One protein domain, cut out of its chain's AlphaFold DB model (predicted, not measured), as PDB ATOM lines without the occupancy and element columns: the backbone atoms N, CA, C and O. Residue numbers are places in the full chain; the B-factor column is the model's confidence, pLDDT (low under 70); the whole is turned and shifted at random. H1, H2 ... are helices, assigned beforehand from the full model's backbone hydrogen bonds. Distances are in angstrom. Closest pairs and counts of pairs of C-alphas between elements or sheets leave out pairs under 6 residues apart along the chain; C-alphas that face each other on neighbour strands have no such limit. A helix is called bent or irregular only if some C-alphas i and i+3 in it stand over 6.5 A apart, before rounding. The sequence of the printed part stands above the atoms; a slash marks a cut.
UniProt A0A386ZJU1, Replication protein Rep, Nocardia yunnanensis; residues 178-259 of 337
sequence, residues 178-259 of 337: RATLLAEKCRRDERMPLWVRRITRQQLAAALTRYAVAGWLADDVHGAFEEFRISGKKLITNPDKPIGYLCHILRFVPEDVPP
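This is residues 178 to 259 of the 337 residues of the protein "Replication protein Rep" of Nocardia yunnanensis (UniProt A0A386ZJU1). Five helices make a compact, crossed cluster: H3 and H5 run side by side, H1 packs steeply on H3, H4 crosses by the end of H5, and short H2 bridges H1 and H5. The printed part has 82 residues, is all helix, in the order H1 to H5, with a radius of gyration of the C-alphas of 11.4 A and spans of 31 by 27 by 21 A.

H1, residues 178 to 188, starts at C-alpha (77.563, 2.760, 29.539) and measures 15.6 A. H2 is residues 194 to 198, 6.4 A. H3, residues 201 to 213, 16.7 A, is irregular: C-alphas 207 and 210 are 7.5 A apart. H4 is residues 218 to 230, 18.6 A. H5, residues 242 to 250, 12.3 A, ends at C-alpha (89.480, 9.069, 18.778).

H1 touches H3 at a steep tilt of 58 degrees, opposite ways, closest C-alphas Ala 179 and Ala 205, 4.9 A. H3, with residues 203 to 207 alone, touches H5 at a shallow 13 degrees, closest C-alphas Ala 207 and Cys 247, 6.3 A. H4 touches H5 about perpendicular, 78 degrees, closest C-alphas Ala 224 and Leu 250, 6.2 A. H2 touches H1 and H5; H1 and H5 are apart. Every O i to N i+4 pair is within hydrogen-bond range in H1, H2, H4 and H5, and 7 of 9 in H3.

The C-alphas farthest apart, Arg 178 and Gly 232, are 31.4 A apart. The printed part has no cut; the H4 to H5 link is long. No printed residue is under 70.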
ATOM      1  N   ARG A 178      76.407   3.424  30.165       91.31
ATOM      2  CA  ARG A 178      77.563   2.760  29.539       91.31
ATOM      3  C   ARG A 178      78.727   3.726  29.335       91.31
ATOM      4  O   ARG A 178      79.845   3.455  29.773       91.31
ATOM      5  N   ALA A 179      78.446   4.901  28.776       92.00
ATOM      6  CA  ALA A 179      79.438   5.952  28.564       92.00
ATOM      7  C   ALA A 179      79.995   6.490  29.886       92.00
ATOM      8  O   ALA A 179      81.184   6.781  29.995       92.00
ATOM      9  N   THR A 180      79.155   6.593  30.920       93.06
ATOM     10  CA  THR A 180      79.624   7.051  32.231       93.06
ATOM     11  C   THR A 180      80.515   6.037  32.948       93.06
ATOM     12  O   THR A 180      81.422   6.463  33.663       93.06
ATOM     13  N   LEU A 181      80.274   4.731  32.770       94.31
ATOM     14  CA  LEU A 181      81.102   3.656  33.323       94.31
ATOM     15  C   LEU A 181      82.437   3.564  32.590       94.31
ATOM     16  O   LEU A 181      83.484   3.507  33.233       94.31
ATOM     17  N   LEU A 182      82.409   3.620  31.255       94.50
ATOM     18  CA  LEU A 182      83.617   3.702  30.439       94.50
ATOM     19  C   LEU A 182      84.458   4.915  30.853       94.50
ATOM     20  O   LEU A 182      85.654   4.788  31.102       94.50
ATOM     21  N   ALA A 183      83.810   6.065  31.047       94.88
ATOM     22  CA  ALA A 183      84.492   7.274  31.471       94.88
ATOM     23  C   ALA A 183      85.159   7.158  32.849       94.88
ATOM     24  O   ALA A 183      86.240   7.705  33.062       94.88
ATOM     25  N   GLU A 184      84.537   6.457  33.798       94.81
ATOM     26  CA  GLU A 184      85.175   6.177  35.084       94.81
ATOM     27  C   GLU A 184      86.360   5.225  34.959       94.81
ATOM     28  O   GLU A 184      87.389   5.471  35.589       94.81
ATOM     29  N   LYS A 185      86.236   4.168  34.148       94.62
ATOM     30  CA  LYS A 185      87.332   3.222  33.907       94.62
ATOM     31  C   LYS A 185      88.545   3.939  33.309       94.62
ATOM     32  O   LYS A 185      89.623   3.841  33.880       94.62
ATOM     33  N   CYS A 186      88.353   4.767  32.280       93.44
ATOM     34  CA  CYS A 186      89.436   5.558  31.679       93.44
ATOM     35  C   CYS A 186      90.105   6.536  32.664       93.44
ATOM     36  O   CYS A 186      91.273   6.868  32.503       93.44
ATOM     37  N   ARG A 187      89.394   7.033  33.685       94.88
ATOM     38  CA  ARG A 187      89.996   7.918  34.702       94.88
ATOM     39  C   ARG A 187      90.812   7.161  35.751       94.88
ATOM     40  O   ARG A 187      91.776   7.718  36.280       94.88
ATOM     41  N   ARG A 188      90.378   5.945  36.093       93.75
ATOM     42  CA  ARG A 188      91.063   5.068  37.051       93.75
ATOM     43  C   ARG A 188      92.293   4.406  36.440       93.75
ATOM     44  O   ARG A 188      93.243   4.169  37.169       93.75
ATOM     45  N   ASP A 189      92.270   4.159  35.135       92.44
ATOM     46  CA  ASP A 189      93.384   3.557  34.416       92.44
ATOM     47  C   ASP A 189      94.651   4.426  34.500       92.44
ATOM     48  O   ASP A 189      94.634   5.630  34.225       92.44
ATOM     49  N   GLU A 190      95.752   3.808  34.917       90.62
ATOM     50  CA  GLU A 190      97.061   4.443  35.070       90.62
ATOM     51  C   GLU A 190      97.769   4.637  33.734       90.62
ATOM     52  O   GLU A 190      98.574   5.559  33.602       90.62
ATOM     53  N   ARG A 191      97.426   3.817  32.733       90.25
ATOM     54  CA  ARG A 191      97.990   3.896  31.382       90.25
ATOM     55  C   ARG A 191      97.527   5.148  30.638       90.25
ATOM     56  O   ARG A 191      98.168   5.599  29.693       90.25
ATOM     57  N   MET A 192      96.416   5.743  31.074       91.19
ATOM     58  CA  MET A 192      95.882   6.958  30.474       91.19
ATOM     59  C   MET A 192      96.718   8.196  30.817       91.19
ATOM     60  O   MET A 192      97.075   8.400  31.982       91.19
ATOM     61  N   PRO A 193      96.936   9.109  29.849       91.31
ATOM     62  CA  PRO A 193      97.594  10.380  30.117       91.31
ATOM     63  C   PRO A 193      96.926  11.152  31.263       91.31
ATOM     64  O   PRO A 193      95.697  11.221  31.366       91.31
ATOM     65  N   LEU A 194      97.732  11.807  32.104       91.62
ATOM     66  CA  LEU A 194      97.248  12.513  33.302       91.62
ATOM     67  C   LEU A 194      96.160  13.547  32.994       91.62
ATOM     68  O   LEU A 194      95.217  13.717  33.772       91.62
ATOM     69  N   TRP A 195      96.265  14.232  31.855       93.06
ATOM     70  CA  TRP A 195      95.272  15.217  31.445       93.06
ATOM     71  C   TRP A 195      93.904  14.583  31.167       93.06
ATOM     72  O   TRP A 195      92.903  15.214  31.488       93.06
ATOM     73  N   VAL A 196      93.832  13.339  30.670       93.25
ATOM     74  CA  VAL A 196      92.570  12.596  30.468       93.25
ATOM     75  C   VAL A 196      91.926  12.288  31.816       93.25
ATOM     76  O   VAL A 196      90.738  12.540  32.021       93.25
ATOM     77  N   ARG A 197      92.729  11.819  32.776       92.44
ATOM     78  CA  ARG A 197      92.277  11.447  34.127       92.44
ATOM     79  C   ARG A 197      91.714  12.643  34.913       92.44
ATOM     80  O   ARG A 197      90.805  12.481  35.735       92.44
ATOM     81  N   ARG A 198      92.210  13.852  34.616       92.75
ATOM     82  CA  ARG A 198      91.756  15.137  35.183       92.75
ATOM     83  C   ARG A 198      90.446  15.666  34.585       92.75
ATOM     84  O   ARG A 198      89.806  16.505  35.217       92.75
ATOM     85  N   ILE A 199      90.019  15.201  33.405       92.88
ATOM     86  CA  ILE A 199      88.743  15.623  32.800       92.88
ATOM     87  C   ILE A 199      87.577  15.166  33.689       92.88
ATOM     88  O   ILE A 199      87.591  14.087  34.286       92.88
ATOM     89  N   THR A 200      86.527  15.985  33.774       92.12
ATOM     90  CA  THR A 200      85.325  15.619  34.536       92.12
ATOM     91  C   THR A 200      84.620  14.403  33.919       92.12
ATOM     92  O   THR A 200      84.519  14.285  32.697       92.12
ATOM     93  N   ARG A 201      84.052  13.521  34.760       92.88
ATOM     94  CA  ARG A 201      83.331  12.308  34.309       92.88
ATOM     95  C   ARG A 201      82.278  12.621  33.242       92.88
ATOM     96  O   ARG A 201      82.167  11.896  32.266       92.88
ATOM     97  N   GLN A 202      81.534  13.716  33.408       91.19
ATOM     98  CA  GLN A 202      80.467  14.113  32.484       91.19
ATOM     99  C   GLN A 202      80.995  14.538  31.110       91.19
ATOM    100  O   GLN A 202      80.416  14.181  30.090       91.19
ATOM    101  N   GLN A 203      82.089  15.300  31.072       91.44
ATOM    102  CA  GLN A 203      82.698  15.732  29.814       91.44
ATOM    103  C   GLN A 203      83.302  14.557  29.049       91.44
ATOM    104  O   GLN A 203      83.181  14.487  27.829       91.44
ATOM    105  N   LEU A 204      83.919  13.630  29.776       93.56
ATOM    106  CA  LEU A 204      84.519  12.441  29.193       93.56
ATOM    107  C   LEU A 204      83.437  11.462  28.708       93.56
ATOM    108  O   LEU A 204      83.519  10.975  27.586       93.56
ATOM    109  N   ALA A 205      82.349  11.288  29.468       93.25
ATOM    110  CA  ALA A 205      81.177  10.532  29.023       93.25
ATOM    111  C   ALA A 205      80.562  11.121  27.742       93.25
ATOM    112  O   ALA A 205      80.214  10.370  26.836       93.25
ATOM    113  N   ALA A 206      80.484  12.453  27.625       91.88
ATOM    114  CA  ALA A 206      79.981  13.113  26.421       91.88
ATOM    115  C   ALA A 206      80.837  12.816  25.176       91.88
ATOM    116  O   ALA A 206      80.290  12.615  24.096       91.88
ATOM    117  N   ALA A 207      82.165  12.778  25.322       91.88
ATOM    118  CA  ALA A 207      83.082  12.445  24.232       91.88
ATOM    119  C   ALA A 207      83.014  10.957  23.852       91.88
ATOM    120  O   ALA A 207      83.037  10.616  22.672       91.88
ATOM    121  N   LEU A 208      82.879  10.078  24.849       93.31
ATOM    122  CA  LEU A 208      82.901   8.628  24.662       93.31
ATOM    123  C   LEU A 208      81.536   8.001  24.367       93.31
ATOM    124  O   LEU A 208      81.469   6.794  24.176       93.31
ATOM    125  N   THR A 209      80.445   8.773  24.320       92.19
ATOM    126  CA  THR A 209      79.091   8.204  24.164       92.19
ATOM    127  C   THR A 209      78.971   7.344  22.903       92.19
ATOM    128  O   THR A 209      78.451   6.237  22.979       92.19
ATOM    129  N   ARG A 210      79.505   7.807  21.767       89.81
ATOM    130  CA  ARG A 210      79.458   7.065  20.493       89.81
ATOM    131  C   ARG A 210      80.200   5.727  20.578       89.81
ATOM    132  O   ARG A 210      79.636   4.687  20.270       89.81
ATOM    133  N   TYR A 211      81.420   5.758  21.103       90.69
ATOM    134  CA  TYR A 211      82.275   4.582  21.276       90.69
ATOM    135  C   TYR A 211      81.713   3.591  22.305       90.69
ATOM    136  O   TYR A 211      81.765   2.381  22.113       90.69
ATOM    137  N   ALA A 212      81.101   4.091  23.381       91.06
ATOM    138  CA  ALA A 212      80.448   3.249  24.377       91.06
ATOM    139  C   ALA A 212      79.232   2.500  23.805       91.06
ATOM    140  O   ALA A 212      78.982   1.360  24.195       91.06
ATOM    141  N   VAL A 213      78.489   3.117  22.877       88.69
ATOM    142  CA  VAL A 213      77.396   2.447  22.150       88.69
ATOM    143  C   VAL A 213      77.947   1.364  21.220       88.69
ATOM    144  O   VAL A 213      77.380   0.277  21.179       88.69
ATOM    145  N   ALA A 214      79.090   1.614  20.576       86.94
ATOM    146  CA  ALA A 214      79.829   0.625  19.788       86.94
ATOM    147  C   ALA A 214      80.515  -0.474  20.636       86.94
ATOM    148  O   ALA A 214      81.170  -1.356  20.092       86.94
ATOM    149  N   GLY A 215      80.378  -0.448  21.968       87.75
ATOM    150  CA  GLY A 215      80.895  -1.494  22.858       87.75
ATOM    151  C   GLY A 215      82.366  -1.345  23.260       87.75
ATOM    152  O   GLY A 215      82.959  -2.300  23.762       87.75
ATOM    153  N   TRP A 216      82.959  -0.164  23.079       91.31
ATOM    154  CA  TRP A 216      84.351   0.085  23.450       91.31
ATOM    155  C   TRP A 216      84.588  -0.023  24.963       91.31
ATOM    156  O   TRP A 216      83.770   0.405  25.786       91.31
ATOM    157  N   LEU A 217      85.758  -0.548  25.329       91.31
ATOM    158  CA  LEU A 217      86.285  -0.593  26.693       91.31
ATOM    159  C   LEU A 217      87.427   0.417  26.894       91.31
ATOM    160  O   LEU A 217      87.859   1.100  25.968       91.31
ATOM    161  N   ALA A 218      87.917   0.538  28.133       90.94
ATOM    162  CA  ALA A 218      89.026   1.441  28.453       90.94
ATOM    163  C   ALA A 218      90.319   1.056  27.711       90.94
ATOM    164  O   ALA A 218      91.042   1.946  27.266       90.94
ATOM    165  N   ASP A 219      90.546  -0.243  27.497       90.38
ATOM    166  CA  ASP A 219      91.680  -0.753  26.718       90.38
ATOM    167  C   ASP A 219      91.612  -0.322  25.248       90.38
ATOM    168  O   ASP A 219      92.639  -0.009  24.658       90.38
ATOM    169  N   ASP A 220      90.412  -0.230  24.663       89.81
ATOM    170  CA  ASP A 220      90.233   0.248  23.285       89.81
ATOM    171  C   ASP A 220      90.554   1.737  23.167       89.81
ATOM    172  O   ASP A 220      91.198   2.180  22.217       89.81
ATOM    173  N   VAL A 221      90.161   2.518  24.178       91.31
ATOM    174  CA  VAL A 221      90.544   3.931  24.266       91.31
ATOM    175  C   VAL A 221      92.066   4.054  24.365       91.31
ATOM    176  O   VAL A 221      92.629   4.951  23.747       91.31
ATOM    177  N   HIS A 222      92.741   3.153  25.092       91.44
ATOM    178  CA  HIS A 222      94.207   3.121  25.161       91.44
ATOM    179  C   HIS A 222      94.825   2.730  23.818       91.44
ATOM    180  O   HIS A 222      95.755   3.387  23.359       91.44
ATOM    181  N   GLY A 223      94.276   1.708  23.163       89.00
ATOM    182  CA  GLY A 223      94.677   1.289  21.823       89.00
ATOM    183  C   GLY A 223      94.636   2.449  20.832       89.00
ATOM    184  O   GLY A 223      95.600   2.659  20.108       89.00
ATOM    185  N   ALA A 224      93.603   3.297  20.890       90.44
ATOM    186  CA  ALA A 224      93.519   4.483  20.038       90.44
ATOM    187  C   ALA A 224      94.652   5.503  20.278       90.44
ATOM    188  O   ALA A 224      95.092   6.170  19.340       90.44
ATOM    189  N   PHE A 225      95.159   5.630  21.511       90.88
ATOM    190  CA  PHE A 225      96.349   6.445  21.785       90.88
ATOM    191  C   PHE A 225      97.615   5.831  21.181       90.88
ATOM    192  O   PHE A 225      98.449   6.568  20.649       90.88
ATOM    193  N   GLU A 226      97.757   4.508  21.248       89.25
ATOM    194  CA  GLU A 226      98.897   3.806  20.656       89.25
ATOM    195  C   GLU A 226      98.862   3.841  19.130       89.25
ATOM    196  O   GLU A 226      99.870   4.174  18.521       89.25
ATOM    197  N   GLU A 227      97.711   3.634  18.494       88.94
ATOM    198  CA  GLU A 227      97.568   3.785  17.041       88.94
ATOM    199  C   GLU A 227      97.899   5.205  16.581       88.94
ATOM    200  O   GLU A 227      98.623   5.410  15.602       88.94
ATOM    201  N   PHE A 228      97.438   6.211  17.330       88.75
ATOM    202  CA  PHE A 228      97.791   7.597  17.057       88.75
ATOM    203  C   PHE A 228      99.303   7.833  17.184       88.75
ATOM    204  O   PHE A 228      99.877   8.575  16.384       88.75
ATOM    205  N   ARG A 229      99.972   7.171  18.132       88.06
ATOM    206  CA  ARG A 229     101.429   7.238  18.290       88.06
ATOM    207  C   ARG A 229     102.180   6.486  17.186       88.06
ATOM    208  O   ARG A 229     103.146   7.031  16.657       88.06
ATOM    209  N   ILE A 230     101.714   5.301  16.793       87.88
ATOM    210  CA  ILE A 230     102.259   4.502  15.682       87.88
ATOM    211  C   ILE A 230     102.147   5.269  14.363       87.88
ATOM    212  O   ILE A 230     103.061   5.216  13.545       87.88
ATOM    213  N   SER A 231     101.097   6.082  14.188       85.38
ATOM    214  CA  SER A 231     100.949   6.971  13.026       85.38
ATOM    215  C   SER A 231     102.017   8.078  12.922       85.38
ATOM    216  O   SER A 231     101.969   8.901  12.008       85.38
ATOM    217  N   GLY A 232     102.972   8.138  13.860       83.12
ATOM    218  CA  GLY A 232     104.079   9.096  13.877       83.12
ATOM    219  C   GLY A 232     103.719  10.456  14.475       83.12
ATOM    220  O   GLY A 232     104.541  11.373  14.487       83.12
ATOM    221  N   LYS A 233     102.496  10.621  14.994       85.06
ATOM    222  CA  LYS A 233     102.046  11.877  15.602       85.06
ATOM    223  C   LYS A 233     102.460  11.941  17.068       85.06
ATOM    224  O   LYS A 233     102.179  11.046  17.864       85.06
ATOM    225  N   LYS A 234     103.095  13.049  17.455       84.62
ATOM    226  CA  LYS A 234     103.510  13.278  18.843       84.62
ATOM    227  C   LYS A 234     102.295  13.546  19.735       84.62
ATOM    228  O   LYS A 234     101.491  14.438  19.461       84.62
ATOM    229  N   LEU A 235     102.203  12.804  20.836       87.75
ATOM    230  CA  LEU A 235     101.213  13.041  21.882       87.75
ATOM    231  C   LEU A 235     101.579  14.284  22.692       87.75
ATOM    232  O   LEU A 235     102.695  14.418  23.195       87.75
ATOM    233  N   ILE A 236     100.622  15.201  22.820       88.19
ATOM    234  CA  ILE A 236     100.785  16.414  23.621       88.19
ATOM    235  C   ILE A 236     100.552  16.071  25.097       88.19
ATOM    236  O   ILE A 236      99.491  15.570  25.471       88.19
ATOM    237  N   THR A 237     101.534  16.384  25.946       86.19
ATOM    238  CA  THR A 237     101.492  16.084  27.389       86.19
ATOM    239  C   THR A 237     100.494  16.954  28.157       86.19
ATOM    240  O   THR A 237      99.883  16.473  29.102       86.19
ATOM    241  N   ASN A 238     100.300  18.217  27.763       88.00
ATOM    242  CA  ASN A 238      99.333  19.134  28.378       88.00
ATOM    243  C   ASN A 238      98.608  19.951  27.294       88.00
ATOM    244  O   ASN A 238      99.082  21.019  26.914       88.00
ATOM    245  N   PRO A 239      97.486  19.450  26.752       90.50
ATOM    246  CA  PRO A 239      96.708  20.173  25.750       90.50
ATOM    247  C   PRO A 239      95.851  21.286  26.379       90.50
ATOM    248  O   PRO A 239      95.143  21.042  27.356       90.50
ATOM    249  N   ASP A 240      95.796  22.465  25.748       88.94
ATOM    250  CA  ASP A 240      94.921  23.578  26.175       88.94
ATOM    251  C   ASP A 240      93.430  23.205  26.157       88.94
ATOM    252  O   ASP A 240      92.611  23.721  26.921       88.94
ATOM    253  N   LYS A 241      93.053  22.298  25.246       92.25
ATOM    254  CA  LYS A 241      91.683  21.803  25.061       92.25
ATOM    255  C   LYS A 241      91.668  20.274  25.148       92.25
ATOM    256  O   LYS A 241      91.571  19.615  24.111       92.25
ATOM    257  N   PRO A 242      91.710  19.696  26.362       92.31
ATOM    258  CA  PRO A 242      91.908  18.259  26.548       92.31
ATOM    259  C   PRO A 242      90.794  17.414  25.917       92.31
ATOM    260  O   PRO A 242      91.071  16.444  25.226       92.31
ATOM    261  N   ILE A 243      89.529  17.819  26.060       93.00
ATOM    262  CA  ILE A 243      88.390  17.077  25.484       93.00
ATOM    263  C   ILE A 243      88.403  17.136  23.956       93.00
ATOM    264  O   ILE A 243      88.165  16.132  23.296       93.00
ATOM    265  N   GLY A 244      88.677  18.313  23.387       93.25
ATOM    266  CA  GLY A 244      88.738  18.471  21.935       93.25
ATOM    267  C   GLY A 244      89.871  17.647  21.328       93.25
ATOM    268  O   GLY A 244      89.678  17.018  20.292       93.25
ATOM    269  N   TYR A 245      91.017  17.610  22.010       94.19
ATOM    270  CA  TYR A 245      92.160  16.800  21.608       94.19
ATOM    271  C   TYR A 245      91.872  15.298  21.721       94.19
ATOM    272  O   TYR A 245      92.149  14.561  20.782       94.19
ATOM    273  N   LEU A 246      91.214  14.854  22.798       93.31
ATOM    274  CA  LEU A 246      90.740  13.474  22.921       93.31
ATOM    275  C   LEU A 246      89.814  13.091  21.757       93.31
ATOM    276  O   LEU A 246      90.049  12.085  21.100       93.31
ATOM    277  N   CYS A 247      88.801  13.907  21.455       93.31
ATOM    278  CA  CYS A 247      87.906  13.648  20.324       93.31
ATOM    279  C   CYS A 247      88.648  13.615  18.978       93.31
ATOM    280  O   CYS A 247      88.243  12.887  18.077       93.31
ATOM    281  N   HIS A 248      89.709  14.413  18.823       92.94
ATOM    282  CA  HIS A 248      90.542  14.404  17.623       92.94
ATOM    283  C   HIS A 248      91.323  13.092  17.476       92.94
ATOM    284  O   HIS A 248      91.342  12.536  16.382       92.94
ATOM    285  N   ILE A 249      91.907  12.589  18.568       91.62
ATOM    286  CA  ILE A 249      92.600  11.293  18.594       91.62
ATOM    287  C   ILE A 249      91.615  10.168  18.277       91.62
ATOM    288  O   ILE A 249      91.855   9.385  17.368       91.62
ATOM    289  N   LEU A 250      90.470  10.131  18.962       91.06
ATOM    290  CA  LEU A 250      89.480   9.069  18.778       91.06
ATOM    291  C   LEU A 250      88.884   9.043  17.365       91.06
ATOM    292  O   LEU A 250      88.555   7.977  16.865       91.06
ATOM    293  N   ARG A 251      88.772  10.195  16.689       90.44
ATOM    294  CA  ARG A 251      88.302  10.268  15.294       90.44
ATOM    295  C   ARG A 251      89.287   9.642  14.297       90.44
ATOM    296  O   ARG A 251      88.898   9.378  13.165       90.44
ATOM    297  N   PHE A 252      90.549   9.452  14.680       86.00
ATOM    298  CA  PHE A 252      91.546   8.805  13.829       86.00
ATOM    299  C   PHE A 252      91.277   7.304  13.659       86.00
ATOM    300  O   PHE A 252      91.634   6.742  12.630       86.00
ATOM    301  N   VAL A 253      90.617   6.687  14.642       86.00
ATOM    302  CA  VAL A 253      90.295   5.260  14.663       86.00
ATOM    303  C   VAL A 253      88.826   5.069  14.269       86.00
ATOM    304  O   VAL A 253      87.967   5.801  14.777       86.00
ATOM    305  N   PRO A 254      88.502   4.134  13.357       82.44
ATOM    306  CA  PRO A 254      87.116   3.861  12.988       82.44
ATOM    307  C   PRO A 254      86.309   3.363  14.196       82.44
ATOM    308  O   PRO A 254      86.785   2.558  14.989       82.44
ATOM    309  N   GLU A 255      85.066   3.833  14.331       79.62
ATOM    310  CA  GLU A 255      84.188   3.495  15.466       79.62
ATOM    311  C   GLU A 255      83.817   2.002  15.503       79.62
ATOM    312  O   GLU A 255      83.654   1.438  16.587       79.62
ATOM    313  N   ASP A 256      83.734   1.371  14.328       77.38
ATOM    314  CA  ASP A 256      83.205   0.017  14.135       77.38
ATOM    315  C   ASP A 256      84.183  -1.102  14.525       77.38
ATOM    316  O   ASP A 256      83.760  -2.233  14.759       77.38
ATOM    317  N   VAL A 257      85.486  -0.807  14.611       77.88
ATOM    318  CA  VAL A 257      86.528  -1.804  14.903       77.88
ATOM    319  C   VAL A 257      87.297  -1.386  16.158       77.88
ATOM    320  O   VAL A 257      88.224  -0.582  16.066       77.88
ATOM    321  N   PRO A 258      86.933  -1.907  17.347       75.44
ATOM    322  CA  PRO A 258      87.655  -1.609  18.575       75.44
ATOM    323  C   PRO A 258      89.083  -2.181  18.506       75.44
ATOM    324  O   PRO A 258      89.247  -3.390  18.310       75.44
ATOM    325  N   PRO A 259      90.125  -1.357  18.691       71.50
ATOM    326  CA  PRO A 259      91.504  -1.751  18.407       71.50
ATOM    327  C   PRO A 259      92.034  -2.861  19.327       71.50
ATOM    328  O   PRO A 259      92.801  -3.713  18.888       71.50
TER     329      PRO A 259